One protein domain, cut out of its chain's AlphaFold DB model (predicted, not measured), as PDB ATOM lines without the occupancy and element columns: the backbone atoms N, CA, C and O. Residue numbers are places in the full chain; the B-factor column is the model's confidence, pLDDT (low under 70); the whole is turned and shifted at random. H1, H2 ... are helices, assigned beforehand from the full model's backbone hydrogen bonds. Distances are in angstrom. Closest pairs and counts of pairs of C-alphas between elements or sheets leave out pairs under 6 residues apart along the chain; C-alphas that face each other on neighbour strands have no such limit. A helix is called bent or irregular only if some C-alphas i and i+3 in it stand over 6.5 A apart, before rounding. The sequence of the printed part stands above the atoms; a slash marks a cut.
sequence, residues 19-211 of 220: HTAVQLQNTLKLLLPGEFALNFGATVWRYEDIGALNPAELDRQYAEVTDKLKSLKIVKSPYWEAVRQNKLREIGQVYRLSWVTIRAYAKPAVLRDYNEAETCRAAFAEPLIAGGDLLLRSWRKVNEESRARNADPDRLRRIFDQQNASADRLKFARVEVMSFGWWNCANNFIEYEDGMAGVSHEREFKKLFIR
ATOM      1  N   HIS A  19      39.256  -6.604 -18.667       95.31
ATOM      2  CA  HIS A  19      39.010  -7.286 -19.935       95.31
ATOM      3  C   HIS A  19      38.363  -6.334 -20.936       95.31
ATOM      4  O   HIS A  19      37.473  -5.564 -20.585       95.31
ATOM      5  N   THR A  20      38.770  -6.425 -22.198       96.06
ATOM      6  CA  THR A  20      38.089  -5.733 -23.301       96.06
ATOM      7  C   THR A  20      36.911  -6.558 -23.826       96.06
ATOM      8  O   THR A  20      36.899  -7.785 -23.701       96.06
ATOM      9  N   ALA A  21      35.944  -5.904 -24.480       95.12
ATOM     10  CA  ALA A  21      34.851  -6.596 -25.171       95.12
ATOM     11  C   ALA A  21      35.372  -7.642 -26.172       95.12
ATOM     12  O   ALA A  21      34.875  -8.763 -26.208       95.12
ATOM     13  N   VAL A  22      36.419  -7.283 -26.927       95.94
ATOM     14  CA  VAL A  22      37.064  -8.155 -27.918       95.94
ATOM     15  C   VAL A  22      37.645  -9.403 -27.261       95.94
ATOM     16  O   VAL A  22      37.465 -10.498 -27.779       95.94
ATOM     17  N   GLN A  23      38.296  -9.270 -26.101       97.25
ATOM     18  CA  GLN A  23      38.830 -10.429 -25.381       97.25
ATOM     19  C   GLN A  23      37.736 -11.387 -24.928       97.25
ATOM     20  O   GLN A  23      37.899 -12.591 -25.081       97.25
ATOM     21  N   LEU A  24      36.619 -10.870 -24.415       96.81
ATOM     22  CA  LEU A  24      35.501 -11.707 -23.978       96.81
ATOM     23  C   LEU A  24      34.817 -12.404 -25.160       96.81
ATOM     24  O   LEU A  24      34.538 -13.596 -25.084       96.81
ATOM     25  N   GLN A  25      34.595 -11.691 -26.268       95.44
ATOM     26  CA  GLN A  25      34.030 -12.269 -27.493       95.44
ATOM     27  C   GLN A  25      34.933 -13.355 -28.078       95.44
ATOM     28  O   GLN A  25      34.458 -14.420 -28.449       95.44
ATOM     29  N   ASN A  26      36.239 -13.113 -28.133       96.31
ATOM     30  CA  ASN A  26      37.199 -14.088 -28.636       96.31
ATOM     31  C   ASN A  26      37.353 -15.296 -27.705       96.31
ATOM     32  O   ASN A  26      37.484 -16.415 -28.187       96.31
ATOM     33  N   THR A  27      37.310 -15.096 -26.385       95.44
ATOM     34  CA  THR A  27      37.261 -16.209 -25.428       95.44
ATOM     35  C   THR A  27      35.991 -17.037 -25.611       95.44
ATOM     36  O   THR A  27      36.067 -18.254 -25.542       95.44
ATOM     37  N   LEU A  28      34.844 -16.415 -25.901       92.44
ATOM     38  CA  LEU A  28      33.625 -17.156 -26.227       92.44
ATOM     39  C   LEU A  28      33.770 -17.940 -27.538       92.44
ATOM     40  O   LEU A  28      33.403 -19.104 -27.583       92.44
ATOM     41  N   LYS A  29      34.349 -17.336 -28.585       91.81
ATOM     42  CA  LYS A  29      34.615 -18.014 -29.866       91.81
ATOM     43  C   LYS A  29      35.454 -19.280 -29.709       91.81
ATOM     44  O   LYS A  29      35.205 -20.253 -30.404       91.81
ATOM     45  N   LEU A  30      36.419 -19.277 -28.787       90.94
ATOM     46  CA  LEU A  30      37.235 -20.455 -28.471       90.94
ATOM     47  C   LEU A  30      36.396 -21.668 -28.034       90.94
ATOM     48  O   LEU A  30      36.835 -22.799 -28.208       90.94
ATOM     49  N   LEU A  31      35.208 -21.418 -27.480       87.19
ATOM     50  CA  LEU A  31      34.290 -22.426 -26.963       87.19
ATOM     51  C   LEU A  31      33.203 -22.834 -27.957       87.19
ATOM     52  O   LEU A  31      32.438 -23.745 -27.663       87.19
ATOM     53  N   LEU A  32      33.081 -22.147 -29.095       84.94
ATOM     54  CA  LEU A  32      32.027 -22.450 -30.054       84.94
ATOM     55  C   LEU A  32      32.378 -23.721 -30.838       84.94
ATOM     56  O   LEU A  32      33.457 -23.775 -31.445       84.94
ATOM     57  N   PRO A  33      31.467 -24.711 -30.893       81.56
ATOM     58  CA  PRO A  33      31.643 -25.877 -31.745       81.56
ATOM     59  C   PRO A  33      31.906 -25.453 -33.194       81.56
ATOM     60  O   PRO A  33      31.207 -24.607 -33.748       81.56
ATOM     61  N   GLY A  34      32.941 -26.022 -33.810       83.44
ATOM     62  CA  GLY A  34      33.262 -25.794 -35.221       83.44
ATOM     63  C   GLY A  34      34.025 -24.505 -35.570       83.44
ATOM     64  O   GLY A  34      34.590 -24.451 -36.657       83.44
ATOM     65  N   GLU A  35      34.140 -23.499 -34.690       87.56
ATOM     66  CA  GLU A  35      34.777 -22.191 -35.015       87.56
ATOM     67  C   GLU A  35      36.253 -22.307 -35.458       87.56
ATOM     68  O   GLU A  35      36.767 -21.450 -36.190       87.56
ATOM     69  N   PHE A  36      36.928 -23.379 -35.026       91.50
ATOM     70  CA  PHE A  36      38.306 -23.734 -35.388       91.50
ATOM     71  C   PHE A  36      38.426 -25.171 -35.921       91.50
ATOM     72  O   PHE A  36      39.487 -25.782 -35.817       91.50
ATOM     73  N   ALA A  37      37.343 -25.734 -36.459       90.25
ATOM     74  CA  ALA A  37      37.408 -27.036 -37.108       90.25
ATOM     75  C   ALA A  37      38.077 -26.925 -38.485       90.25
ATOM     76  O   ALA A  37      37.931 -25.928 -39.194       90.25
ATOM     77  N   LEU A  38      38.788 -27.979 -38.872       92.75
ATOM     78  CA  LEU A  38      39.247 -28.158 -40.243       92.75
ATOM     79  C   LEU A  38      38.051 -28.672 -41.063       92.75
ATOM     80  O   LEU A  38      37.507 -29.732 -40.759       92.75
ATOM     81  N   ASN A  39      37.626 -27.925 -42.080       87.75
ATOM     82  CA  ASN A  39      36.470 -28.253 -42.912       87.75
ATOM     83  C   ASN A  39      36.916 -28.927 -44.215       87.75
ATOM     84  O   ASN A  39      37.031 -28.293 -45.267       87.75
ATOM     85  N   PHE A  40      37.200 -30.223 -44.135       83.88
ATOM     86  CA  PHE A  40      37.691 -31.022 -45.255       83.88
ATOM     87  C   PHE A  40      37.173 -32.468 -45.141       83.88
ATOM     88  O   PHE A  40      36.809 -32.937 -44.063       83.88
ATOM     89  N   GLY A  41      37.154 -33.190 -46.263       87.38
ATOM     90  CA  GLY A  41      36.861 -34.623 -46.282       87.38
ATOM     91  C   GLY A  41      38.143 -35.444 -46.174       87.38
ATOM     92  O   GLY A  41      38.941 -35.442 -47.108       87.38
ATOM     93  N   ALA A  42      38.350 -36.147 -45.056       94.81
ATOM     94  CA  ALA A  42      39.446 -37.118 -44.919       94.81
ATOM     95  C   ALA A  42      39.142 -38.453 -45.611       94.81
ATOM     96  O   ALA A  42      40.048 -39.192 -45.998       94.81
ATOM     97  N   THR A  43      37.854 -38.771 -45.696       97.00
ATOM     98  CA  THR A  43      37.300 -40.039 -46.152       97.00
ATOM     99  C   THR A  43      36.326 -39.806 -47.294       97.00
ATOM    100  O   THR A  43      35.858 -38.690 -47.532       97.00
ATOM    101  N   VAL A  44      36.027 -40.879 -48.018       96.94
ATOM    102  CA  VAL A  44      35.076 -40.868 -49.131       96.94
ATOM    103  C   VAL A  44      34.011 -41.937 -48.941       96.94
ATOM    104  O   VAL A  44      34.215 -42.922 -48.228       96.94
ATOM    105  N   TRP A  45      32.875 -41.745 -49.610       95.44
ATOM    106  CA  TRP A  45      31.774 -42.710 -49.641       95.44
ATOM    107  C   TRP A  45      31.845 -43.651 -50.843       95.44
ATOM    108  O   TRP A  45      31.274 -44.738 -50.804       95.44
ATOM    109  N   ARG A  46      32.540 -43.245 -51.911       96.81
ATOM    110  CA  ARG A  46      32.699 -44.026 -53.140       96.81
ATOM    111  C   ARG A  46      34.142 -43.990 -53.612       96.81
ATOM    112  O   ARG A  46      34.886 -43.057 -53.315       96.81
ATOM    113  N   TYR A  47      34.538 -45.015 -54.355       97.38
ATOM    114  CA  TYR A  47      35.917 -45.160 -54.812       97.38
ATOM    115  C   TYR A  47      36.296 -44.076 -55.828       97.38
ATOM    116  O   TYR A  47      37.427 -43.597 -55.847       97.38
ATOM    117  N   GLU A  48      35.336 -43.650 -56.641       97.31
ATOM    118  CA  GLU A  48      35.506 -42.631 -57.677       97.31
ATOM    119  C   GLU A  48      35.812 -41.252 -57.073       97.31
ATOM    120  O   GLU A  48      36.498 -40.443 -57.694       97.31
ATOM    121  N   ASP A  49      35.373 -41.009 -55.834       97.25
ATOM    122  CA  ASP A  49      35.565 -39.736 -55.141       97.25
ATOM    123  C   ASP A  49      36.987 -39.598 -54.551       97.25
ATOM    124  O   ASP A  49      37.374 -38.508 -54.136       97.25
ATOM    125  N   ILE A  50      37.806 -40.664 -54.550       96.62
ATOM    126  CA  ILE A  50      39.196 -40.629 -54.045       96.62
ATOM    127  C   ILE A  50      40.019 -39.543 -54.751       96.62
ATOM    128  O   ILE A  50      40.833 -38.874 -54.117       96.62
ATOM    129  N   GLY A  51      39.803 -39.346 -56.055       94.81
ATOM    130  CA  GLY A  51      40.524 -38.341 -56.841       94.81
ATOM    131  C   GLY A  51      40.205 -36.892 -56.456       94.81
ATOM    132  O   GLY A  51      40.978 -36.000 -56.794       94.81
ATOM    133  N   ALA A  52      39.099 -36.654 -55.743       94.75
ATOM    134  CA  ALA A  52      38.711 -35.331 -55.261       94.75
ATOM    135  C   ALA A  52      39.352 -34.971 -53.909       94.75
ATOM    136  O   ALA A  52      39.255 -33.821 -53.473       94.75
ATOM    137  N   LEU A  53      40.009 -35.923 -53.236       95.19
ATOM    138  CA  LEU A  53      40.712 -35.656 -51.985       95.19
ATOM    139  C   LEU A  53      41.899 -34.719 -52.230       95.19
ATOM    140  O   LEU A  53      42.753 -34.977 -53.080       95.19
ATOM    141  N   ASN A  54      41.974 -33.642 -51.448       93.75
ATOM    142  CA  ASN A  54      42.943 -32.571 -51.657       93.75
ATOM    143  C   ASN A  54      43.805 -32.334 -50.401       93.75
ATOM    144  O   ASN A  54      43.423 -31.555 -49.527       93.75
ATOM    145  N   PRO A  55      44.984 -32.979 -50.295       93.19
ATOM    146  CA  PRO A  55      45.876 -32.776 -49.157       93.19
ATOM    147  C   PRO A  55      46.454 -31.354 -49.082       93.19
ATOM    148  O   PRO A  55      46.709 -30.875 -47.984       93.19
ATOM    149  N   ALA A  56      46.602 -30.647 -50.208       94.69
ATOM    150  CA  ALA A  56      47.085 -29.263 -50.196       94.69
ATOM    151  C   ALA A  56      46.057 -28.299 -49.579       94.69
ATOM    152  O   ALA A  56      46.422 -27.354 -48.882       94.69
ATOM    153  N   GLU A  57      44.767 -28.557 -49.796       95.19
ATOM    154  CA  GLU A  57      43.695 -27.810 -49.138       95.19
ATOM    155  C   GLU A  57      43.685 -28.054 -47.622       95.19
ATOM    156  O   GLU A  57      43.529 -27.109 -46.851       95.19
ATOM    157  N   LEU A  58      43.931 -29.294 -47.184       97.06
ATOM    158  CA  LEU A  58      44.101 -29.612 -45.764       97.06
ATOM    159  C   LEU A  58      45.289 -28.848 -45.150       97.06
ATOM    160  O   LEU A  58      45.140 -28.265 -44.075       97.06
ATOM    161  N   ASP A  59      46.441 -28.812 -45.827       97.31
ATOM    162  CA  ASP A  59      47.626 -28.068 -45.372       97.31
ATOM    163  C   ASP A  59      47.328 -26.565 -45.224       97.31
ATOM    164  O   ASP A  59      47.662 -25.953 -44.204       97.31
ATOM    165  N   ARG A  60      46.643 -25.978 -46.215       97.00
ATOM    166  CA  ARG A  60      46.231 -24.568 -46.201       97.00
ATOM    167  C   ARG A  60      45.296 -24.270 -45.030       97.00
ATOM    168  O   ARG A  60      45.554 -23.340 -44.269       97.00
ATOM    169  N   GLN A  61      44.241 -25.067 -44.856       96.75
ATOM    170  CA  GLN A  61      43.289 -24.874 -43.761       96.75
ATOM    171  C   GLN A  61      43.947 -25.036 -42.391       96.75
ATOM    172  O   GLN A  61      43.669 -24.257 -41.482       96.75
ATOM    173  N   TYR A  62      44.843 -26.013 -42.233       98.12
ATOM    174  CA  TYR A  62      45.578 -26.206 -40.986       98.12
ATOM    175  C   TYR A  62      46.417 -24.976 -40.621       98.12
ATOM    176  O   TYR A  62      46.351 -24.499 -39.482       98.12
ATOM    177  N   ALA A  63      47.155 -24.418 -41.582       98.12
ATOM    178  CA  ALA A  63      47.914 -23.187 -41.374       98.12
ATOM    179  C   ALA A  63      46.991 -22.018 -40.985       98.12
ATOM    180  O   ALA A  63      47.183 -21.402 -39.937       98.12
ATOM    181  N   GLU A  64      45.929 -21.774 -41.758       97.19
ATOM    182  CA  GLU A  64      44.986 -20.672 -41.523       97.19
ATOM    183  C   GLU A  64      44.307 -20.752 -40.152       97.19
ATOM    184  O   GLU A  64      44.271 -19.770 -39.402       97.19
ATOM    185  N   VAL A  65      43.781 -21.923 -39.796       97.06
ATOM    186  CA  VAL A  65      43.056 -22.128 -38.539       97.06
ATOM    187  C   VAL A  65      44.000 -22.020 -37.345       97.06
ATOM    188  O   VAL A  65      43.663 -21.357 -36.357       97.06
ATOM    189  N   THR A  66      45.191 -22.624 -37.413       97.88
ATOM    190  CA  THR A  66      46.141 -22.549 -36.295       97.88
ATOM    191  C   THR A  66      46.693 -21.141 -36.106       97.88
ATOM    192  O   THR A  66      46.821 -20.700 -34.963       97.88
ATOM    193  N   ASP A  67      46.950 -20.392 -37.177       97.94
ATOM    194  CA  ASP A  67      47.403 -19.001 -37.088       97.94
ATOM    195  C   ASP A  67      46.301 -18.074 -36.563       97.94
ATOM    196  O   ASP A  67      46.556 -17.239 -35.681       97.94
ATOM    197  N   LYS A  68      45.050 -18.269 -37.000       96.62
ATOM    198  CA  LYS A  68      43.876 -17.582 -36.436       96.62
ATOM    199  C   LYS A  68      43.763 -17.847 -34.933       96.62
ATOM    200  O   LYS A  68      43.579 -16.908 -34.161       96.62
ATOM    201  N   LEU A  69      43.910 -19.097 -34.493       96.56
ATOM    202  CA  LEU A  69      43.786 -19.481 -33.084       96.56
ATOM    203  C   LEU A  69      44.944 -18.955 -32.215       96.56
ATOM    204  O   LEU A  69      44.711 -18.456 -31.109       96.56
ATOM    205  N   LYS A  70      46.185 -19.002 -32.713       96.88
ATOM    206  CA  LYS A  70      47.374 -18.460 -32.026       96.88
ATOM    207  C   LYS A  70      47.299 -16.941 -31.859       96.88
ATOM    208  O   LYS A  70      47.667 -16.421 -30.809       96.88
ATOM    209  N   SER A  71      46.814 -16.231 -32.877       96.38
ATOM    210  CA  SER A  71      46.712 -14.763 -32.873       96.38
ATOM    211  C   SER A  71      45.452 -14.226 -32.178       96.38
ATOM    212  O   SER A  71      45.357 -13.026 -31.896       96.38
ATOM    213  N   LEU A  72      44.491 -15.100 -31.861       96.12
ATOM    214  CA  LEU A  72      43.213 -14.743 -31.254       96.12
ATOM    215  C   LEU A  72      43.416 -14.028 -29.914       96.12
ATOM    216  O   LEU A  72      43.905 -14.614 -28.957       96.12
ATOM    217  N   LYS A  73      42.997 -12.770 -29.781       97.31
ATOM    218  CA  LYS A  73      43.142 -12.027 -28.516       97.31
ATOM    219  C   LYS A  73      42.099 -12.487 -27.497       97.31
ATOM    220  O   LYS A  73      41.015 -11.918 -27.483       97.31
ATOM    221  N   ILE A  74      42.420 -13.470 -26.659       97.06
ATOM    222  CA  ILE A  74      41.547 -13.969 -25.580       97.06
ATOM    223  C   ILE A  74      41.836 -13.272 -24.240       97.06
ATOM    224  O   ILE A  74      42.801 -12.507 -24.096       97.06
ATOM    225  N   VAL A  75      40.994 -13.518 -23.238       97.31
ATOM    226  CA  VAL A  75      41.298 -13.176 -21.844       97.31
ATOM    227  C   VAL A  75      42.561 -13.902 -21.388       97.31
ATOM    228  O   VAL A  75      42.623 -15.125 -21.394       97.31
ATOM    229  N   LYS A  76      43.559 -13.134 -20.940       94.25
ATOM    230  CA  LYS A  76      44.834 -13.667 -20.456       94.25
ATOM    231  C   LYS A  76      44.655 -14.288 -19.070       94.25
ATOM    232  O   LYS A  76      44.710 -13.582 -18.065       94.25
ATOM    233  N   SER A  77      44.428 -15.594 -19.017       95.12
ATOM    234  CA  SER A  77      44.474 -16.379 -17.784       95.12
ATOM    235  C   SER A  77      45.083 -17.755 -18.065       95.12
ATOM    236  O   SER A  77      44.978 -18.233 -19.196       95.12
ATOM    237  N   PRO A  78      45.674 -18.421 -17.054       95.69
ATOM    238  CA  PRO A  78      46.191 -19.777 -17.223       95.69
ATOM    239  C   PRO A  78      45.140 -20.753 -17.763       95.69
ATOM    240  O   PRO A  78      45.457 -21.598 -18.590       95.69
ATOM    241  N   TYR A  79      43.881 -20.594 -17.344       94.44
ATOM    242  CA  TYR A  79      42.780 -21.431 -17.807       94.44
ATOM    243  C   TYR A  79      42.519 -21.267 -19.311       94.44
ATOM    244  O   TYR A  79      42.556 -22.244 -20.047       94.44
ATOM    245  N   TRP A  80      42.304 -20.038 -19.795       95.06
ATOM    246  CA  TRP A  80      41.971 -19.807 -21.208       95.06
ATOM    247  C   TRP A  80      43.140 -20.086 -22.149       95.06
ATOM    248  O   TRP A  80      42.936 -20.517 -23.281       95.06
ATOM    249  N   GLU A  81      44.366 -19.874 -21.674       95.94
ATOM    250  CA  GLU A  81      45.559 -20.278 -22.409       95.94
ATOM    251  C   GLU A  81      45.667 -21.804 -22.505       95.94
ATOM    252  O   GLU A  81      45.962 -22.310 -23.584       95.94
ATOM    253  N   ALA A  82      45.343 -22.548 -21.441       94.19
ATOM    254  CA  ALA A  82      45.283 -24.009 -21.501       94.19
ATOM    255  C   ALA A  82      44.240 -24.494 -22.520       94.19
ATOM    256  O   ALA A  82      44.578 -25.317 -23.366       94.19
ATOM    257  N   VAL A  83      43.033 -23.911 -22.529       94.00
ATOM    258  CA  VAL A  83      41.991 -24.237 -23.526       94.00
ATOM    259  C   VAL A  83      42.495 -23.990 -24.955       94.00
ATOM    260  O   VAL A  83      42.351 -24.848 -25.824       94.00
ATOM    261  N   ARG A  84      43.167 -22.854 -25.215       95.12
ATOM    262  CA  ARG A  84      43.781 -22.587 -26.531       95.12
ATOM    263  C   ARG A  84      44.801 -23.666 -26.894       95.12
ATOM    264  O   ARG A  84      44.796 -24.142 -28.027       95.12
ATOM    265  N   GLN A  85      45.687 -24.031 -25.968       95.81
ATOM    266  CA  GLN A  85      46.713 -25.042 -26.232       95.81
ATOM    267  C   GLN A  85      46.107 -26.420 -26.490       95.81
ATOM    268  O   GLN A  85      46.583 -27.127 -27.373       95.81
ATOM    269  N   ASN A  86      45.061 -26.801 -25.760       93.94
ATOM    270  CA  ASN A  86      44.364 -28.064 -25.978       93.94
ATOM    271  C   ASN A  86      43.708 -28.091 -27.361       93.94
ATOM    272  O   ASN A  86      43.955 -29.016 -28.129       93.94
ATOM    273  N   LYS A  87      42.993 -27.023 -27.737       94.44
ATOM    274  CA  LYS A  87      42.395 -26.893 -29.071       94.44
ATOM    275  C   LYS A  87      43.451 -26.934 -30.188       94.44
ATOM    276  O   LYS A  87      43.242 -27.582 -31.206       94.44
ATOM    277  N   LEU A  88      44.618 -26.308 -29.999       96.50
ATOM    278  CA  LEU A  88      45.742 -26.411 -30.944       96.50
ATOM    279  C   LEU A  88      46.275 -27.848 -31.075       96.50
ATOM    280  O   LEU A  88      46.624 -28.262 -32.183       96.50
ATOM    281  N   ARG A  89      46.344 -28.606 -29.972       96.25
ATOM    282  CA  ARG A  89      46.751 -30.021 -29.997       96.25
ATOM    283  C   ARG A  89      45.727 -30.887 -30.723       96.25
ATOM    284  O   ARG A  89      46.135 -31.630 -31.613       96.25
ATOM    285  N   GLU A  90      44.442 -30.716 -30.416       95.00
ATOM    286  CA  GLU A  90      43.322 -31.382 -31.094       95.00
ATOM    287  C   GLU A  90      43.398 -31.160 -32.613       95.00
ATOM    288  O   GLU A  90      43.483 -32.119 -33.377       95.00
ATOM    289  N   ILE A  91      43.475 -29.900 -33.062       96.31
ATOM    290  CA  ILE A  91      43.579 -29.552 -34.492       96.31
ATOM    291  C   ILE A  91      44.812 -30.206 -35.129       96.31
ATOM    292  O   ILE A  91      44.748 -30.687 -36.259       96.31
ATOM    293  N   GLY A  92      45.938 -30.256 -34.410       97.50
ATOM    294  CA  GLY A  92      47.147 -30.941 -34.861       97.50
ATOM    295  C   GLY A  92      46.967 -32.453 -35.032       97.50
ATOM    296  O   GLY A  92      47.449 -33.005 -36.019       97.50
ATOM    297  N   GLN A  93      46.285 -33.120 -34.101       97.44
ATOM    298  CA  GLN A  93      45.978 -34.552 -34.192       97.44
ATOM    299  C   GLN A  93      45.017 -34.842 -35.349       97.44
ATOM    300  O   GLN A  93      45.307 -35.705 -36.178       97.44
ATOM    301  N   VAL A  94      43.932 -34.063 -35.465       96.81
ATOM    302  CA  VAL A  94      42.991 -34.152 -36.592       96.81
ATOM    303  C   VAL A  94      43.748 -33.998 -37.908       96.81
ATOM    304  O   VAL A  94      43.612 -34.850 -38.781       96.81
ATOM    305  N   TYR A  95      44.594 -32.973 -38.045       98.00
ATOM    306  CA  TYR A  95      45.396 -32.751 -39.249       98.00
ATOM    307  C   TYR A  95      46.257 -33.967 -39.614       98.00
ATOM    308  O   TYR A  95      46.193 -34.441 -40.748       98.00
ATOM    309  N   ARG A  96      47.027 -34.518 -38.667       97.94
ATOM    310  CA  ARG A  96      47.934 -35.643 -38.948       97.94
ATOM    311  C   ARG A  96      47.180 -36.916 -39.323       97.94
ATOM    312  O   ARG A  96      47.557 -37.563 -40.303       97.94
ATOM    313  N   LEU A  97      46.092 -37.241 -38.616       98.19
ATOM    314  CA  LEU A  97      45.227 -38.372 -38.969       98.19
ATOM    315  C   LEU A  97      44.646 -38.205 -40.376       98.19
ATOM    316  O   LEU A  97      44.632 -39.124 -41.195       98.19
ATOM    317  N   SER A  98      44.173 -37.007 -40.671       97.94
ATOM    318  CA  SER A  98      43.547 -36.663 -41.944       97.94
ATOM    319  C   SER A  98      44.508 -36.770 -43.101       97.94
ATOM    320  O   SER A  98      44.210 -37.396 -44.117       97.94
ATOM    321  N   TRP A  99      45.700 -36.222 -42.913       97.81
ATOM    322  CA  TRP A  99      46.747 -36.232 -43.909       97.81
ATOM    323  C   TRP A  99      47.177 -37.659 -44.256       97.81
ATOM    324  O   TRP A  99      47.270 -38.012 -45.436       97.81
ATOM    325  N   VAL A 100      47.381 -38.522 -43.249       98.12
ATOM    326  CA  VAL A 100      47.738 -39.925 -43.509       98.12
ATOM    327  C   VAL A 100      46.585 -40.685 -44.169       98.12
ATOM    328  O   VAL A 100      46.818 -41.449 -45.106       98.12
ATOM    329  N   THR A 101      45.342 -40.423 -43.755       98.25
ATOM    330  CA  THR A 101      44.138 -41.077 -44.292       98.25
ATOM    331  C   THR A 101      43.940 -40.744 -45.768       98.25
ATOM    332  O   THR A 101      43.829 -41.655 -46.591       98.25
ATOM    333  N   ILE A 102      44.003 -39.459 -46.132       97.75
ATOM    334  CA  ILE A 102      43.898 -38.994 -47.522       97.75
ATOM    335  C   ILE A 102      44.942 -39.690 -48.401       97.75
ATOM    336  O   ILE A 102      44.623 -40.229 -49.462       97.75
ATOM    337  N   ARG A 103      46.200 -39.742 -47.949       97.25
ATOM    338  CA  ARG A 103      47.290 -40.360 -48.721       97.25
ATOM    339  C   ARG A 103      47.151 -41.875 -48.824       97.25
ATOM    340  O   ARG A 103      47.504 -42.440 -49.860       97.25
ATOM    341  N   ALA A 104      46.625 -42.537 -47.798       98.19
ATOM    342  CA  ALA A 104      46.466 -43.988 -47.765       98.19
ATOM    343  C   ALA A 104      45.452 -44.513 -48.802       98.19
ATOM    344  O   ALA A 104      45.622 -45.622 -49.323       98.19
ATOM    345  N   TYR A 105      44.473 -43.700 -49.221       97.69
ATOM    346  CA  TYR A 105      43.598 -44.040 -50.354       97.69
ATOM    347  C   TYR A 105      44.327 -44.187 -51.691       97.69
ATOM    348  O   TYR A 105      43.815 -44.869 -52.574       97.69
ATOM    349  N   ALA A 106      45.523 -43.619 -51.848       95.38
ATOM    350  CA  ALA A 106      46.387 -43.876 -52.999       95.38
ATOM    351  C   ALA A 106      47.517 -44.850 -52.637       95.38
ATOM    352  O   ALA A 106      47.744 -45.828 -53.349       95.38
ATOM    353  N   LYS A 107      48.188 -44.632 -51.501       97.25
ATOM    354  CA  LYS A 107      49.401 -45.341 -51.069       97.25
ATOM    355  C   LYS A 107      49.246 -45.864 -49.633       97.25
ATOM    356  O   LYS A 107      49.739 -45.218 -48.716       97.25
ATOM    357  N   PRO A 108      48.623 -47.035 -49.408       98.00
ATOM    358  CA  PRO A 108      48.297 -47.524 -48.063       98.00
ATOM    359  C   PRO A 108      49.505 -47.716 -47.140       98.00
ATOM    360  O   PRO A 108      49.359 -47.668 -45.925       98.00
ATOM    361  N   ALA A 109      50.706 -47.897 -47.700       98.19
ATOM    362  CA  ALA A 109      51.931 -48.099 -46.928       98.19
ATOM    363  C   ALA A 109      52.229 -46.964 -45.934       98.19
ATOM    364  O   ALA A 109      52.834 -47.227 -44.899       98.19
ATOM    365  N   VAL A 110      51.749 -45.742 -46.201       97.88
ATOM    366  CA  VAL A 110      51.906 -44.584 -45.298       97.88
ATOM    367  C   VAL A 110      51.246 -44.789 -43.931       97.88
ATOM    368  O   VAL A 110      51.613 -44.121 -42.973       97.88
ATOM    369  N   LEU A 111      50.295 -45.723 -43.815       98.06
ATOM    370  CA  LEU A 111      49.652 -46.053 -42.541       98.06
ATOM    371  C   LEU A 111      50.637 -46.655 -41.532       98.06
ATOM    372  O   LEU A 111      50.429 -46.512 -40.330       98.06
ATOM    373  N   ARG A 112      51.719 -47.302 -41.991       97.00
ATOM    374  CA  ARG A 112      52.737 -47.889 -41.101       97.00
ATOM    375  C   ARG A 112      53.446 -46.844 -40.244       97.00
ATOM    376  O   ARG A 112      53.886 -47.171 -39.143       97.00
ATOM    377  N   ASP A 113      53.496 -45.607 -40.722       94.81
ATOM    378  CA  ASP A 113      54.222 -44.517 -40.076       94.81
ATOM    379  C   ASP A 113      53.349 -43.742 -39.070       94.81
ATOM    380  O   ASP A 113      53.849 -42.880 -38.347       94.81
ATOM    381  N   TYR A 114      52.046 -44.043 -38.988       96.88
ATOM    382  CA  TYR A 114      51.131 -43.369 -38.068       96.88
ATOM    383  C   TYR A 114      51.109 -44.042 -36.691       96.88
ATOM    384  O   TYR A 114      50.392 -45.016 -36.460       96.88
ATOM    385  N   ASN A 115      51.891 -43.500 -35.759       95.12
ATOM    386  CA  ASN A 115      52.077 -44.085 -34.426       95.12
ATOM    387  C   ASN A 115      51.056 -43.614 -33.376       95.12
ATOM    388  O   ASN A 115      50.984 -44.197 -32.301       95.12
ATOM    389  N   GLU A 116      50.245 -42.593 -33.669       95.75
ATOM    390  CA  GLU A 116      49.297 -42.011 -32.698       95.75
ATOM    391  C   GLU A 116      48.084 -42.912 -32.415       95.75
ATOM    392  O   GLU A 116      47.369 -42.691 -31.444       95.75
ATOM    393  N   ALA A 117      47.867 -43.949 -33.230       97.19
ATOM    394  CA  ALA A 117      46.832 -44.961 -33.024       97.19
ATOM    395  C   ALA A 117      47.386 -46.364 -33.325       97.19
ATOM    396  O   ALA A 117      46.991 -47.019 -34.293       97.19
ATOM    397  N   GLU A 118      48.348 -46.818 -32.517       96.69
ATOM    398  CA  GLU A 118      49.093 -48.061 -32.758       96.69
ATOM    399  C   GLU A 118      48.191 -49.291 -32.945       96.69
ATOM    400  O   GLU A 118      48.417 -50.087 -33.860       96.69
ATOM    401  N   THR A 119      47.139 -49.432 -32.136       97.25
ATOM    402  CA  THR A 119      46.205 -50.564 -32.232       97.25
ATOM    403  C   THR A 119      45.414 -50.542 -33.542       97.25
ATOM    404  O   THR A 119      45.235 -51.582 -34.174       97.25
ATOM    405  N   CYS A 120      45.010 -49.359 -34.008       98.12
ATOM    406  CA  CYS A 120      44.341 -49.179 -35.294       98.12
ATOM    407  C   CYS A 120      45.289 -49.461 -36.459       98.12
ATOM    408  O   CYS A 120      44.919 -50.134 -37.422       98.12
ATOM    409  N   ARG A 121      46.544 -49.011 -36.356       97.94
ATOM    410  CA  ARG A 121      47.590 -49.325 -37.334       97.94
ATOM    411  C   ARG A 121      47.793 -50.830 -37.449       97.94
ATOM    412  O   ARG A 121      47.757 -51.351 -38.561       97.94
ATOM    413  N   ALA A 122      47.942 -51.525 -36.324       97.00
ATOM    414  CA  ALA A 122      48.097 -52.976 -36.296       97.00
ATOM    415  C   ALA A 122      46.888 -53.710 -36.905       97.00
ATOM    416  O   ALA A 122      47.058 -54.726 -37.575       97.00
ATOM    417  N   ALA A 123      45.674 -53.185 -36.713       97.50
ATOM    418  CA  ALA A 123      44.448 -53.791 -37.226       97.50
ATOM    419  C   ALA A 123      44.223 -53.575 -38.734       97.50
ATOM    420  O   ALA A 123      43.712 -54.474 -39.405       97.50
ATOM    421  N   PHE A 124      44.580 -52.403 -39.274       98.50
ATOM    422  CA  PHE A 124      44.124 -51.983 -40.607       98.50
ATOM    423  C   PHE A 124      45.233 -51.764 -41.640       98.50
ATOM    424  O   PHE A 124      44.958 -51.919 -42.831       98.50
ATOM    425  N   ALA A 125      46.477 -51.465 -41.242       98.12
ATOM    426  CA  ALA A 125      47.534 -51.133 -42.202       98.12
ATOM    427  C   ALA A 125      47.840 -52.303 -43.153       98.12
ATOM    428  O   ALA A 125      47.754 -52.144 -44.369       98.12
ATOM    429  N   GLU A 126      48.138 -53.493 -42.625       98.25
ATOM    430  CA  GLU A 126      48.500 -54.644 -43.465       98.25
ATOM    431  C   GLU A 126      47.363 -55.123 -44.383       98.25
ATOM    432  O   GLU A 126      47.628 -55.329 -45.569       98.25
ATOM    433  N   PRO A 127      46.094 -55.241 -43.935       98.50
ATOM    434  CA  PRO A 127      44.990 -55.541 -44.846       98.50
ATOM    435  C   PRO A 127      44.857 -54.550 -46.007       98.50
ATOM    436  O   PRO A 127      44.652 -54.969 -47.146       98.50
ATOM    437  N   LEU A 128      45.007 -53.249 -45.740       98.56
ATOM    438  CA  LEU A 128      44.918 -52.203 -46.761       98.56
ATOM    439  C   LEU A 128      46.112 -52.213 -47.724       98.56
ATOM    440  O   LEU A 128      45.941 -51.912 -48.904       98.56
ATOM    441  N   ILE A 129      47.307 -52.564 -47.243       98.44
ATOM    442  CA  ILE A 129      48.530 -52.649 -48.053       98.44
ATOM    443  C   ILE A 129      48.529 -53.895 -48.933       98.44
ATOM    444  O   ILE A 129      48.820 -53.801 -50.124       98.44
ATOM    445  N   ALA A 130      48.209 -55.053 -48.357       98.00
ATOM    446  CA  ALA A 130      48.231 -56.324 -49.069       98.00
ATOM    447  C   ALA A 130      47.068 -56.460 -50.064       98.00
ATOM    448  O   ALA A 130      47.212 -57.114 -51.096       98.00
ATOM    449  N   GLY A 131      45.916 -55.849 -49.773       97.81
ATOM    450  CA  GLY A 131      44.726 -55.985 -50.606       97.81
ATOM    451  C   GLY A 131      44.161 -57.411 -50.587       97.81
ATOM    452  O   GLY A 131      44.291 -58.146 -49.601       97.81
ATOM    453  N   GLY A 132      43.501 -57.796 -51.684       98.00
ATOM    454  CA  GLY A 132      43.015 -59.161 -51.911       98.00
ATOM    455  C   GLY A 132      42.192 -59.727 -50.749       98.00
ATOM    456  O   GLY A 132      41.359 -59.042 -50.154       98.00
ATOM    457  N   ASP A 133      42.445 -60.988 -50.401       98.19
ATOM    458  CA  ASP A 133      41.694 -61.690 -49.356       98.19
ATOM    459  C   ASP A 133      41.904 -61.116 -47.952       98.19
ATOM    460  O   ASP A 133      41.010 -61.225 -47.108       98.19
ATOM    461  N   LEU A 134      43.064 -60.506 -47.680       98.31
ATOM    462  CA  LEU A 134      43.320 -59.847 -46.398       98.31
ATOM    463  C   LEU A 134      42.403 -58.636 -46.228       98.31
ATOM    464  O   LEU A 134      41.750 -58.509 -45.188       98.31
ATOM    465  N   LEU A 135      42.283 -57.812 -47.270       98.75
ATOM    466  CA  LEU A 135      41.364 -56.679 -47.285       98.75
ATOM    467  C   LEU A 135      39.906 -57.135 -47.163       98.75
ATOM    468  O   LEU A 135      39.170 -56.598 -46.342       98.75
ATOM    469  N   LEU A 136      39.492 -58.164 -47.908       98.69
ATOM    470  CA  LEU A 136      38.118 -58.680 -47.842       98.69
ATOM    471  C   LEU A 136      37.768 -59.262 -46.462       98.69
ATOM    472  O   LEU A 136      36.637 -59.116 -45.999       98.69
ATOM    473  N   ARG A 137      38.722 -59.909 -45.777       98.50
ATOM    474  CA  ARG A 137      38.530 -60.366 -44.389       98.50
ATOM    475  C   ARG A 137      38.402 -59.200 -43.414       98.50
ATOM    476  O   ARG A 137      37.566 -59.271 -42.518       98.50
ATOM    477  N   SER A 138      39.216 -58.158 -43.574       98.50
ATOM    478  CA  SER A 138      39.118 -56.943 -42.758       98.50
ATOM    479  C   SER A 138      37.775 -56.243 -42.978       98.50
ATOM    480  O   SER A 138      37.091 -55.922 -42.012       98.50
ATOM    481  N   TRP A 139      37.334 -56.127 -44.232       98.69
ATOM    482  CA  TRP A 139      36.049 -55.526 -44.582       98.69
ATOM    483  C   TRP A 139      34.856 -56.258 -43.962       98.69
ATOM    484  O   TRP A 139      33.982 -55.609 -43.396       98.69
ATOM    485  N   ARG A 140      34.847 -57.599 -43.971       98.38
ATOM    486  CA  ARG A 140      33.811 -58.387 -43.277       98.38
ATOM    487  C   ARG A 140      33.685 -58.017 -41.798       98.38
ATOM    488  O   ARG A 140      32.580 -57.759 -41.340       98.38
ATOM    489  N   LYS A 141      34.812 -57.923 -41.086       98.00
ATOM    490  CA  LYS A 141      34.828 -57.534 -39.666       98.00
ATOM    491  C   LYS A 141      34.291 -56.118 -39.459       98.00
ATOM    492  O   LYS A 141      33.427 -55.913 -38.617       98.00
ATOM    493  N   VAL A 142      34.747 -55.161 -40.273       97.94
ATOM    494  CA  VAL A 142      34.257 -53.772 -40.228       97.94
ATOM    495  C   VAL A 142      32.746 -53.713 -40.470       97.94
ATOM    496  O   VAL A 142      32.041 -52.976 -39.780       97.94
ATOM    497  N   ASN A 143      32.222 -54.503 -41.410       97.62
ATOM    498  CA  ASN A 143      30.788 -54.567 -41.675       97.62
ATOM    499  C   ASN A 143      30.004 -55.159 -40.493       97.62
ATOM    500  O   ASN A 143      28.984 -54.597 -40.098       97.62
ATOM    501  N   GLU A 144      30.481 -56.256 -39.902       97.12
ATOM    502  CA  GLU A 144      29.877 -56.877 -38.715       97.12
ATOM    503  C   GLU A 144      29.823 -55.899 -37.532       97.12
ATOM    504  O   GLU A 144      28.766 -55.718 -36.922       97.12
ATOM    505  N   GLU A 145      30.925 -55.200 -37.259       95.81
ATOM    506  CA  GLU A 145      31.005 -54.176 -36.214       95.81
ATOM    507  C   GLU A 145      30.078 -52.988 -36.496       95.81
ATOM    508  O   GLU A 145      29.385 -52.510 -35.593       95.81
ATOM    509  N   SER A 146      30.020 -52.535 -37.752       94.25
ATOM    510  CA  SER A 146      29.137 -51.442 -38.173       94.25
ATOM    511  C   SER A 146      27.667 -51.817 -37.993       94.25
ATOM    512  O   SER A 146      26.884 -51.021 -37.482       94.25
ATOM    513  N   ARG A 147      27.287 -53.049 -38.352       95.62
ATOM    514  CA  ARG A 147      25.927 -53.576 -38.171       95.62
ATOM    515  C   ARG A 147      25.532 -53.647 -36.705       95.62
ATOM    516  O   ARG A 147      24.418 -53.260 -36.376       95.62
ATOM    517  N   ALA A 148      26.436 -54.065 -35.821       95.12
ATOM    518  CA  ALA A 148      26.154 -54.167 -34.388       95.12
ATOM    519  C   ALA A 148      25.777 -52.823 -33.732       95.12
ATOM    520  O   ALA A 148      25.195 -52.814 -32.651       95.12
ATOM    521  N   ARG A 149      26.111 -51.693 -34.368       91.31
ATOM    522  CA  ARG A 149      25.896 -50.338 -33.836       91.31
ATOM    523  C   ARG A 149      24.955 -49.488 -34.692       91.31
ATOM    524  O   ARG A 149      24.752 -48.318 -34.383       91.31
ATOM    525  N   ASN A 150      24.409 -50.036 -35.778       93.12
ATOM    526  CA  ASN A 150      23.538 -49.295 -36.685       93.12
ATOM    527  C   ASN A 150      22.060 -49.488 -36.331       93.12
ATOM    528  O   ASN A 150      21.655 -50.570 -35.916       93.12
ATOM    529  N   ALA A 151      21.247 -48.458 -36.568       93.69
ATOM    530  CA  ALA A 151      19.798 -48.530 -36.385       93.69
ATOM    531  C   ALA A 151      19.099 -49.462 -37.401       93.69
ATOM    532  O   ALA A 151      18.005 -49.942 -37.123       93.69
ATOM    533  N   ASP A 152      19.722 -49.734 -38.556       95.56
ATOM    534  CA  ASP A 152      19.225 -50.672 -39.576       95.56
ATOM    535  C   ASP A 152      20.341 -51.648 -40.024       95.56
ATOM    536  O   ASP A 152      20.983 -51.465 -41.072       95.56
ATOM    537  N   PRO A 153      20.618 -52.696 -39.223       95.75
ATOM    538  CA  PRO A 153      21.673 -53.670 -39.508       95.75
ATOM    539  C   PRO A 153      21.396 -54.537 -40.744       95.75
ATOM    540  O   PRO A 153      22.342 -55.039 -41.363       95.75
ATOM    541  N   ASP A 154      20.130 -54.734 -41.115       97.12
ATOM    542  CA  ASP A 154      19.748 -55.570 -42.257       97.12
ATOM    543  C   ASP A 154      19.974 -54.851 -43.583       97.12
ATOM    544  O   ASP A 154      20.413 -55.469 -44.558       97.12
ATOM    545  N   ARG A 155      19.749 -53.534 -43.631       96.75
ATOM    546  CA  ARG A 155      20.124 -52.722 -44.792       96.75
ATOM    547  C   ARG A 155      21.618 -52.789 -45.063       96.75
ATOM    548  O   ARG A 155      22.005 -53.024 -46.204       96.75
ATOM    549  N   LEU A 156      22.451 -52.633 -44.032       95.88
ATOM    550  CA  LEU A 156      23.907 -52.723 -44.183       95.88
ATOM    551  C   LEU A 156      24.360 -54.111 -44.647       95.88
ATOM    552  O   LEU A 156      25.270 -54.205 -45.467       95.88
ATOM    553  N   ARG A 157      23.701 -55.179 -44.179       96.81
ATOM    554  CA  ARG A 157      23.968 -56.536 -44.667       96.81
ATOM    555  C   ARG A 157      23.683 -56.671 -46.160       96.81
ATOM    556  O   ARG A 157      24.535 -57.153 -46.892       96.81
ATOM    557  N   ARG A 158      22.507 -56.222 -46.619       98.00
ATOM    558  CA  ARG A 158      22.126 -56.304 -48.041       98.00
ATOM    559  C   ARG A 158      23.104 -55.546 -48.939       98.00
ATOM    560  O   ARG A 158      23.489 -56.068 -49.981       98.00
ATOM    561  N   ILE A 159      23.516 -54.346 -48.522       96.94
ATOM    562  CA  ILE A 159      24.510 -53.538 -49.248       96.94
ATOM    563  C   ILE A 159      25.842 -54.291 -49.340       96.94
ATOM    564  O   ILE A 159      26.391 -54.423 -50.433       96.94
ATOM    565  N   PHE A 160      26.326 -54.832 -48.219       97.88
ATOM    566  CA  PHE A 160      27.562 -55.606 -48.183       97.88
ATOM    567  C   PHE A 160      27.503 -56.836 -49.094       97.88
ATOM    568  O   PHE A 160      28.393 -57.021 -49.919       97.88
ATOM    569  N   ASP A 161      26.449 -57.649 -48.989       98.12
ATOM    570  CA  ASP A 161      26.298 -58.875 -49.781       98.12
ATOM    571  C   ASP A 161      26.300 -58.558 -51.288       98.12
ATOM    572  O   ASP A 161      26.997 -59.216 -52.065       98.12
ATOM    573  N   GLN A 162      25.598 -57.494 -51.696       98.31
ATOM    574  CA  GLN A 162      25.572 -57.022 -53.081       98.31
ATOM    575  C   GLN A 162      26.956 -56.560 -53.563       98.31
ATOM    576  O   GLN A 162      27.408 -56.958 -54.638       98.31
ATOM    577  N   GLN A 163      27.644 -55.724 -52.785       98.12
ATOM    578  CA  GLN A 163      28.955 -55.191 -53.159       98.12
ATOM    579  C   GLN A 163      30.040 -56.275 -53.162       98.12
ATOM    580  O   GLN A 163      30.894 -56.297 -54.051       98.12
ATOM    581  N   ASN A 164      30.000 -57.205 -52.209       97.69
ATOM    582  CA  ASN A 164      30.963 -58.296 -52.083       97.69
ATOM    583  C   ASN A 164      30.839 -59.330 -53.220       97.69
ATOM    584  O   ASN A 164      31.835 -59.960 -53.585       97.69
ATOM    585  N   ALA A 165      29.649 -59.470 -53.814       97.88
ATOM    586  CA  ALA A 165      29.417 -60.280 -55.011       97.88
ATOM    587  C   ALA A 165      29.868 -59.599 -56.322       97.88
ATOM    588  O   ALA A 165      29.915 -60.250 -57.365       97.88
ATOM    589  N   SER A 166      30.202 -58.304 -56.295       98.06
ATOM    590  CA  SER A 166      30.583 -57.548 -57.492       98.06
ATOM    591  C   SER A 166      32.044 -57.766 -57.911       98.06
ATOM    592  O   SER A 166      32.915 -58.083 -57.094       98.06
ATOM    593  N   ALA A 167      32.343 -57.503 -59.187       97.88
ATOM    594  CA  ALA A 167      33.721 -57.453 -59.688       97.88
ATOM    595  C   ALA A 167      34.553 -56.337 -59.018       97.88
ATOM    596  O   ALA A 167      35.769 -56.463 -58.882       97.88
ATOM    597  N   ASP A 168      33.892 -55.281 -58.535       98.25
ATOM    598  CA  ASP A 168      34.504 -54.122 -57.880       98.25
ATOM    599  C   ASP A 168      34.639 -54.274 -56.354       98.25
ATOM    600  O   ASP A 168      35.012 -53.325 -55.666       98.25
ATOM    601  N   ARG A 169      34.401 -55.465 -55.792       98.38
ATOM    602  CA  ARG A 169      34.428 -55.722 -54.337       98.38
ATOM    603  C   ARG A 169      35.660 -55.182 -53.601       98.38
ATOM    604  O   ARG A 169      35.544 -54.748 -52.464       98.38
ATOM    605  N   LEU A 170      36.836 -55.165 -54.234       98.50
ATOM    606  CA  LEU A 170      38.052 -54.613 -53.618       98.50
ATOM    607  C   LEU A 170      38.028 -53.080 -53.515       98.50
ATOM    608  O   LEU A 170      38.614 -52.531 -52.583       98.50
ATOM    609  N   LYS A 171      37.343 -52.388 -54.432       98.50
ATOM    610  CA  LYS A 171      37.126 -50.938 -54.356       98.50
ATOM    611  C   LYS A 171      36.213 -50.598 -53.182       98.50
ATOM    612  O   LYS A 171      36.578 -49.750 -52.372       98.50
ATOM    613  N   PHE A 172      35.092 -51.311 -53.052       98.56
ATOM    614  CA  PHE A 172      34.176 -51.172 -51.914       98.56
ATOM    615  C   PHE A 172      34.880 -51.468 -50.589       98.56
ATOM    616  O   PHE A 172      34.872 -50.631 -49.689       98.56
ATOM    617  N   ALA A 173      35.601 -52.590 -50.516       98.62
ATOM    618  CA  ALA A 173      36.369 -52.964 -49.335       98.62
ATOM    619  C   ALA A 173      37.389 -51.892 -48.935       98.62
ATOM    620  O   ALA A 173      37.518 -51.576 -47.756       98.62
ATOM    621  N   ARG A 174      38.104 -51.297 -49.902       98.56
ATOM    622  CA  ARG A 174      39.057 -50.218 -49.616       98.56
ATOM    623  C   ARG A 174      38.362 -49.008 -49.007       98.56
ATOM    624  O   ARG A 174      38.861 -48.474 -48.024       98.56
ATOM    625  N   VAL A 175      37.244 -48.578 -49.588       98.50
ATOM    626  CA  VAL A 175      36.486 -47.425 -49.093       98.50
ATOM    627  C   VAL A 175      35.972 -47.691 -47.683       98.50
ATOM    628  O   VAL A 175      36.256 -46.904 -46.787       98.50
ATOM    629  N   GLU A 176      35.298 -48.815 -47.451       98.19
ATOM    630  CA  GLU A 176      34.709 -49.098 -46.141       98.19
ATOM    631  C   GLU A 176      35.754 -49.356 -45.053       98.19
ATOM    632  O   GLU A 176      35.606 -48.859 -43.938       98.19
ATOM    633  N   VAL A 177      36.843 -50.071 -45.352       98.75
ATOM    634  CA  VAL A 177      37.909 -50.303 -44.364       98.75
ATOM    635  C   VAL A 177      38.645 -49.004 -44.034       98.75
ATOM    636  O   VAL A 177      38.983 -48.794 -42.873       98.75
ATOM    637  N   MET A 178      38.852 -48.106 -45.003       98.62
ATOM    638  CA  MET A 178      39.415 -46.776 -44.740       98.62
ATOM    639  C   MET A 178      38.464 -45.896 -43.914       98.62
ATOM    640  O   MET A 178      38.894 -45.302 -42.925       98.62
ATOM    641  N   SER A 179      37.188 -45.818 -44.302       97.31
ATOM    642  CA  SER A 179      36.213 -44.878 -43.735       97.31
ATOM    643  C   SER A 179      35.625 -45.341 -42.400       97.31
ATOM    644  O   SER A 179      35.471 -44.536 -41.489       97.31
ATOM    645  N   PHE A 180      35.299 -46.627 -42.262       96.81
ATOM    646  CA  PHE A 180      34.602 -47.156 -41.082       96.81
ATOM    647  C   PHE A 180      35.475 -48.034 -40.190       96.81
ATOM    648  O   PHE A 180      35.140 -48.215 -39.023       96.81
ATOM    649  N   GLY A 181      36.585 -48.552 -40.720       97.94
ATOM    650  CA  GLY A 181      37.613 -49.242 -39.943       97.94
ATOM    651  C   GLY A 181      38.661 -48.260 -39.428       97.94
ATOM    652  O   GLY A 181      38.561 -47.753 -38.312       97.94
ATOM    653  N   TRP A 182      39.656 -47.969 -40.270       98.56
ATOM    654  CA  TRP A 182      40.809 -47.127 -39.953       98.56
ATOM    655  C   TRP A 182      40.416 -45.781 -39.340       98.56
ATOM    656  O   TRP A 182      40.827 -45.498 -38.216       98.56
ATOM    657  N   TRP A 183      39.622 -44.976 -40.054       98.00
ATOM    658  CA  TRP A 183      39.281 -43.621 -39.621       98.00
ATOM    659  C   TRP A 183      38.548 -43.633 -38.282       98.00
ATOM    660  O   TRP A 183      39.023 -43.021 -37.332       98.00
ATOM    661  N   ASN A 184      37.459 -44.396 -38.161       96.06
ATOM    662  CA  ASN A 184      36.705 -44.490 -36.909       96.06
ATOM    663  C   ASN A 184      37.559 -44.994 -35.742       96.06
ATOM    664  O   ASN A 184      37.423 -44.489 -34.631       96.06
ATOM    665  N   CYS A 185      38.434 -45.977 -35.972       97.69
ATOM    666  CA  CYS A 185      39.329 -46.476 -34.936       97.69
ATOM    667  C   CYS A 185      40.308 -45.386 -34.490       97.69
ATOM    668  O   CYS A 185      40.360 -45.057 -33.305       97.69
ATOM    669  N   ALA A 186      41.061 -44.814 -35.432       98.00
ATOM    670  CA  ALA A 186      42.133 -43.872 -35.136       98.00
ATOM    671  C   ALA A 186      41.608 -42.533 -34.603       98.00
ATOM    672  O   ALA A 186      42.260 -41.905 -33.775       98.00
ATOM    673  N   ASN A 187      40.400 -42.130 -35.002       95.69
ATOM    674  CA  ASN A 187      39.738 -40.929 -34.504       95.69
ATOM    675  C   ASN A 187      39.465 -40.988 -32.989       95.69
ATOM    676  O   ASN A 187      39.473 -39.954 -32.330       95.69
ATOM    677  N   ASN A 188      39.293 -42.182 -32.405       94.75
ATOM    678  CA  ASN A 188      39.120 -42.335 -30.951       94.75
ATOM    679  C   ASN A 188      40.381 -41.996 -30.139       94.75
ATOM    680  O   ASN A 188      40.301 -41.895 -28.919       94.75
ATOM    681  N   PHE A 189      41.537 -41.847 -30.792       96.12
ATOM    682  CA  PHE A 189      42.797 -41.461 -30.151       96.12
ATOM    683  C   PHE A 189      43.033 -39.943 -30.162       96.12
ATOM    684  O   PHE A 189      44.044 -39.478 -29.641       96.12
ATOM    685  N   ILE A 190      42.122 -39.164 -30.752       94.62
ATOM    686  CA  ILE A 190      42.194 -37.702 -30.729       94.62
ATOM    687  C   ILE A 190      41.740 -37.192 -29.359       94.62
ATOM    688  O   ILE A 190      40.676 -37.552 -28.853       94.62
ATOM    689  N   GLU A 191      42.542 -36.309 -28.772       92.88
ATOM    690  CA  GLU A 191      42.233 -35.610 -27.528       92.88
ATOM    691  C   GLU A 191      41.329 -34.410 -27.835       92.88
ATOM    692  O   GLU A 191      41.795 -33.282 -27.999       92.88
ATOM    693  N   TYR A 192      40.024 -34.655 -27.944       87.88
ATOM    694  CA  TYR A 192      39.050 -33.592 -28.189       87.88
ATOM    695  C   TYR A 192      38.893 -32.668 -26.977       87.88
ATOM    696  O   TYR A 192      38.488 -33.100 -25.893       87.88
ATOM    697  N   GLU A 193      39.114 -31.369 -27.189       79.81
ATOM    698  CA  GLU A 193      38.764 -30.309 -26.245       79.81
ATOM    699  C   GLU A 193      37.245 -30.076 -26.315       79.81
ATOM    700  O   GLU A 193      36.796 -29.089 -26.903       79.81
ATOM    701  N   ASP A 194      36.464 -31.040 -25.804       67.62
ATOM    702  CA  ASP A 194      35.018 -30.896 -25.532       67.62
ATOM    703  C   ASP A 194      34.385 -32.027 -24.679       67.62
ATOM    704  O   ASP A 194      33.345 -31.822 -24.064       67.62
ATOM    705  N   GLY A 195      34.983 -33.220 -24.554       52.38
ATOM    706  CA  GLY A 195      34.239 -34.442 -24.164       52.38
ATOM    707  C   GLY A 195      33.389 -34.421 -22.870       52.38
ATOM    708  O   GLY A 195      32.448 -35.200 -22.759       52.38
ATOM    709  N   MET A 196      33.687 -33.544 -21.905       45.72
ATOM    710  CA  MET A 196      32.915 -33.304 -20.664       45.72
ATOM    711  C   MET A 196      33.007 -31.833 -20.195       45.72
ATOM    712  O   MET A 196      32.677 -31.496 -19.053       45.72
ATOM    713  N   ALA A 197      33.550 -30.943 -21.031       57.56
ATOM    714  CA  ALA A 197      34.076 -29.655 -20.582       57.56
ATOM    715  C   ALA A 197      33.092 -28.488 -20.747       57.56
ATOM    716  O   ALA A 197      33.286 -27.466 -20.091       57.56
ATOM    717  N   GLY A 198      32.005 -28.640 -21.514       63.06
ATOM    718  CA  GLY A 198      31.024 -27.573 -21.773       63.06
ATOM    719  C   GLY A 198      30.506 -26.871 -20.508       63.06
ATOM    720  O   GLY A 198      30.596 -25.648 -20.391       63.06
ATOM    721  N   VAL A 199      30.093 -27.637 -19.488       67.62
ATOM    722  CA  VAL A 199      29.641 -27.083 -18.192       67.62
ATOM    723  C   VAL A 199      30.782 -26.380 -17.439       67.62
ATOM    724  O   VAL A 199      30.576 -25.359 -16.776       67.62
ATOM    725  N   SER A 200      32.008 -26.903 -17.540       79.50
ATOM    726  CA  SER A 200      33.195 -26.312 -16.911       79.50
ATOM    727  C   SER A 200      33.579 -24.988 -17.576       79.50
ATOM    728  O   SER A 200      33.765 -23.987 -16.884       79.50
ATOM    729  N   HIS A 201      33.621 -24.951 -18.908       88.62
ATOM    730  CA  HIS A 201      33.957 -23.769 -19.692       88.62
ATOM    731  C   HIS A 201      32.938 -22.650 -19.507       88.62
ATOM    732  O   HIS A 201      33.332 -21.504 -19.288       88.62
ATOM    733  N   GLU A 202      31.639 -22.960 -19.519       87.88
ATOM    734  CA  GLU A 202      30.596 -21.963 -19.269       87.88
ATOM    735  C   GLU A 202      30.744 -21.348 -17.870       87.88
ATOM    736  O   GLU A 202      30.690 -20.124 -17.704       87.88
ATOM    737  N   ARG A 203      30.986 -22.183 -16.852       89.94
ATOM    738  CA  ARG A 203      31.214 -21.723 -15.478       89.94
ATOM    739  C   ARG A 203      32.439 -20.818 -15.384       89.94
ATOM    740  O   ARG A 203      32.352 -19.758 -14.763       89.94
ATOM    741  N   GLU A 204      33.564 -21.199 -15.984       93.19
ATOM    742  CA  GLU A 204      34.762 -20.351 -15.999       93.19
ATOM    743  C   GLU A 204      34.542 -19.061 -16.798       93.19
ATOM    744  O   GLU A 204      35.023 -18.000 -16.396       93.19
ATOM    745  N   PHE A 205      33.758 -19.101 -17.878       94.31
ATOM    746  CA  PHE A 205      33.412 -17.916 -18.662       94.31
ATOM    747  C   PHE A 205      32.583 -16.920 -17.850       94.31
ATOM    748  O   PHE A 205      32.883 -15.725 -17.835       94.31
ATOM    749  N   LYS A 206      31.596 -17.402 -17.085       94.31
ATOM    750  CA  LYS A 206      30.780 -16.562 -16.194       94.31
ATOM    751  C   LYS A 206      31.620 -15.823 -15.144       94.31
ATOM    752  O   LYS A 206      31.292 -14.681 -14.824       94.31
ATOM    753  N   LYS A 207      32.732 -16.400 -14.663       95.44
ATOM    754  CA  LYS A 207      33.645 -15.744 -13.696       95.44
ATOM    755  C   LYS A 207      34.349 -14.499 -14.247       95.44
ATOM    756  O   LYS A 207      34.873 -13.705 -13.470       95.44
ATOM    757  N   LEU A 208      34.358 -14.299 -15.565       96.38
ATOM    758  CA  LEU A 208      34.929 -13.104 -16.200       96.38
ATOM    759  C   LEU A 208      34.068 -11.846 -15.999       96.38
ATOM    760  O   LEU A 208      34.501 -10.729 -16.302       96.38
ATOM    761  N   PHE A 209      32.850 -12.013 -15.484       96.88
ATOM    762  CA  PHE A 209      31.880 -10.949 -15.270       96.88
ATOM    763  C   PHE A 209      31.721 -10.645 -13.776       96.88
ATOM    764  O   PHE A 209      31.727 -11.532 -12.931       96.88
ATOM    765  N   ILE A 210      31.519  -9.367 -13.451       96.69
ATOM    766  CA  ILE A 210      31.144  -8.903 -12.105       96.69
ATOM    767  C   ILE A 210      29.739  -9.404 -11.758       96.69
ATOM    768  O   ILE A 210      29.450  -9.757 -10.620       96.69
ATOM    769  N   ARG A 211      28.848  -9.392 -12.752       95.62
ATOM    770  CA  ARG A 211      27.466  -9.846 -12.620       95.62
ATOM    771  C   ARG A 211      27.028 -10.510 -13.910       95.62
ATOM    772  O   ARG A 211      27.201  -9.921 -14.975       95.62
TER     773      ARG A 211
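This is residues 19 to 211 of the 220 residues of an uncharacterized protein of Blastocatellia bacterium (UniProt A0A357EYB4). A long helical hairpin, H3 and H4, lies along an elongated body that has a head of helices, H5 to H9, at one end and the two short helices H1 and H10 side by side at the other. In the head H9 is the core helix, with H6, H7 and H2 packed on it, and H8 folds back beside H7; residues 30 to 46 run lengthwise from H1 to H2, at the head. The printed part has 193 residues with ten named helices, H1 to H10 in that order along the chain, and no named strand; the class is all helix. The whole is loose, with a radius of gyration of the C-alphas of 20.3 A, and the C-alphas span 67 by 35 by 27 A.

H4, residues 78 to 104, is the longest helix. It touches H3, residues 55 to 71, at a shallow tilt of 4 degrees, opposite ways, and the two form a hairpin; their closest C-alphas are those of Pro 55 and Trp 99, 6.3 A apart. With residues 94 to 101 alone H4 touches H9, residues 169 to 187, at a shallow tilt of 16 degrees, opposite ways, closest at the C-alphas of Thr 101 and Trp 183, 7.2 A. H9 is the hub, touching five helices. H6, residues 115 to 130, touches it at a shallow tilt of 6 degrees, opposite ways, closest at the C-alphas of Ala 117 and Ala 186, 5.3 A. H6 is irregular, with C-alphas 116 and 119 9.1 A apart, and has a kink of 71 degrees near residue 122. H7, residues 132 to 148, touches H9 at a steep tilt of 57 degrees, closest at the C-alphas of Trp 139 and Ala 173, 5.4 A. H8, residues 153 to 164, forms a hairpin with H7 at a shallow tilt of 14 degrees; their closest C-alphas, those of Arg 147 and Pro 153, are 4.5 A apart. H8 and H9 only just touch, with 3 pairs of C-alphas within 8 A, and only at the corner; the closest are those of Gln 163 and Arg 169, 5.6 A. H5, residues 108 to 113, forms hairpins with H4 and with H6; its closest C-alphas to H6 are those of Pro 108 and Ile 129, 5.1 A. H2, residues 47 to 52, touches H9, closest at the C-alphas of Tyr 47 and Lys 171, 5.9 A; it is only just irregular, with C-alphas 48 and 51 6.7 A apart. H1, residues 21 to 29, and H10, residues 198 to 206, are close but not clearly touching, at a shallow tilt of 5 degrees, opposite ways; the C-alphas of Leu 28 and Phe 205 are the closest, 7.6 A. H4 and H10 are near each other, while H1 and H9 are apart. Every O i to N i+4 pair is within hydrogen-bond range in H1, H3, H4, H7, H8 and H10; the counts are 8 of 12 in H6, 12 of 15 in H9, and 0 of 2 in both H2 and H5, where 2 of 3 and 3 of 3 O i to N i+3 pairs are within range.

H4 is 39.0 A long from first to last C-alpha, from C-alpha 78 at (46.191, -19.777, -17.223) to C-alpha 104 at (46.466, -43.988, -47.765). H9 measures 25.3 A, H7 24.8 A, H3 24.3 A, H6 19.5 A and H8 16.3 A. H1 begins with C-alpha 21 at (34.851, -6.596, -25.171), and H10 ends with C-alpha 206 at (30.780, -16.562, -16.194).

The two C-alphas farthest apart, those of Ala 167 and Ile 210, are 68.0 A apart. The printed part, residues 19 to 211, has no cut. The link from H1 to H2, 17 residues, is long. The mean pLDDT of the printed part is 94.6; residues 194 to 199, of which 198 and 199 belong to H10, are under 70.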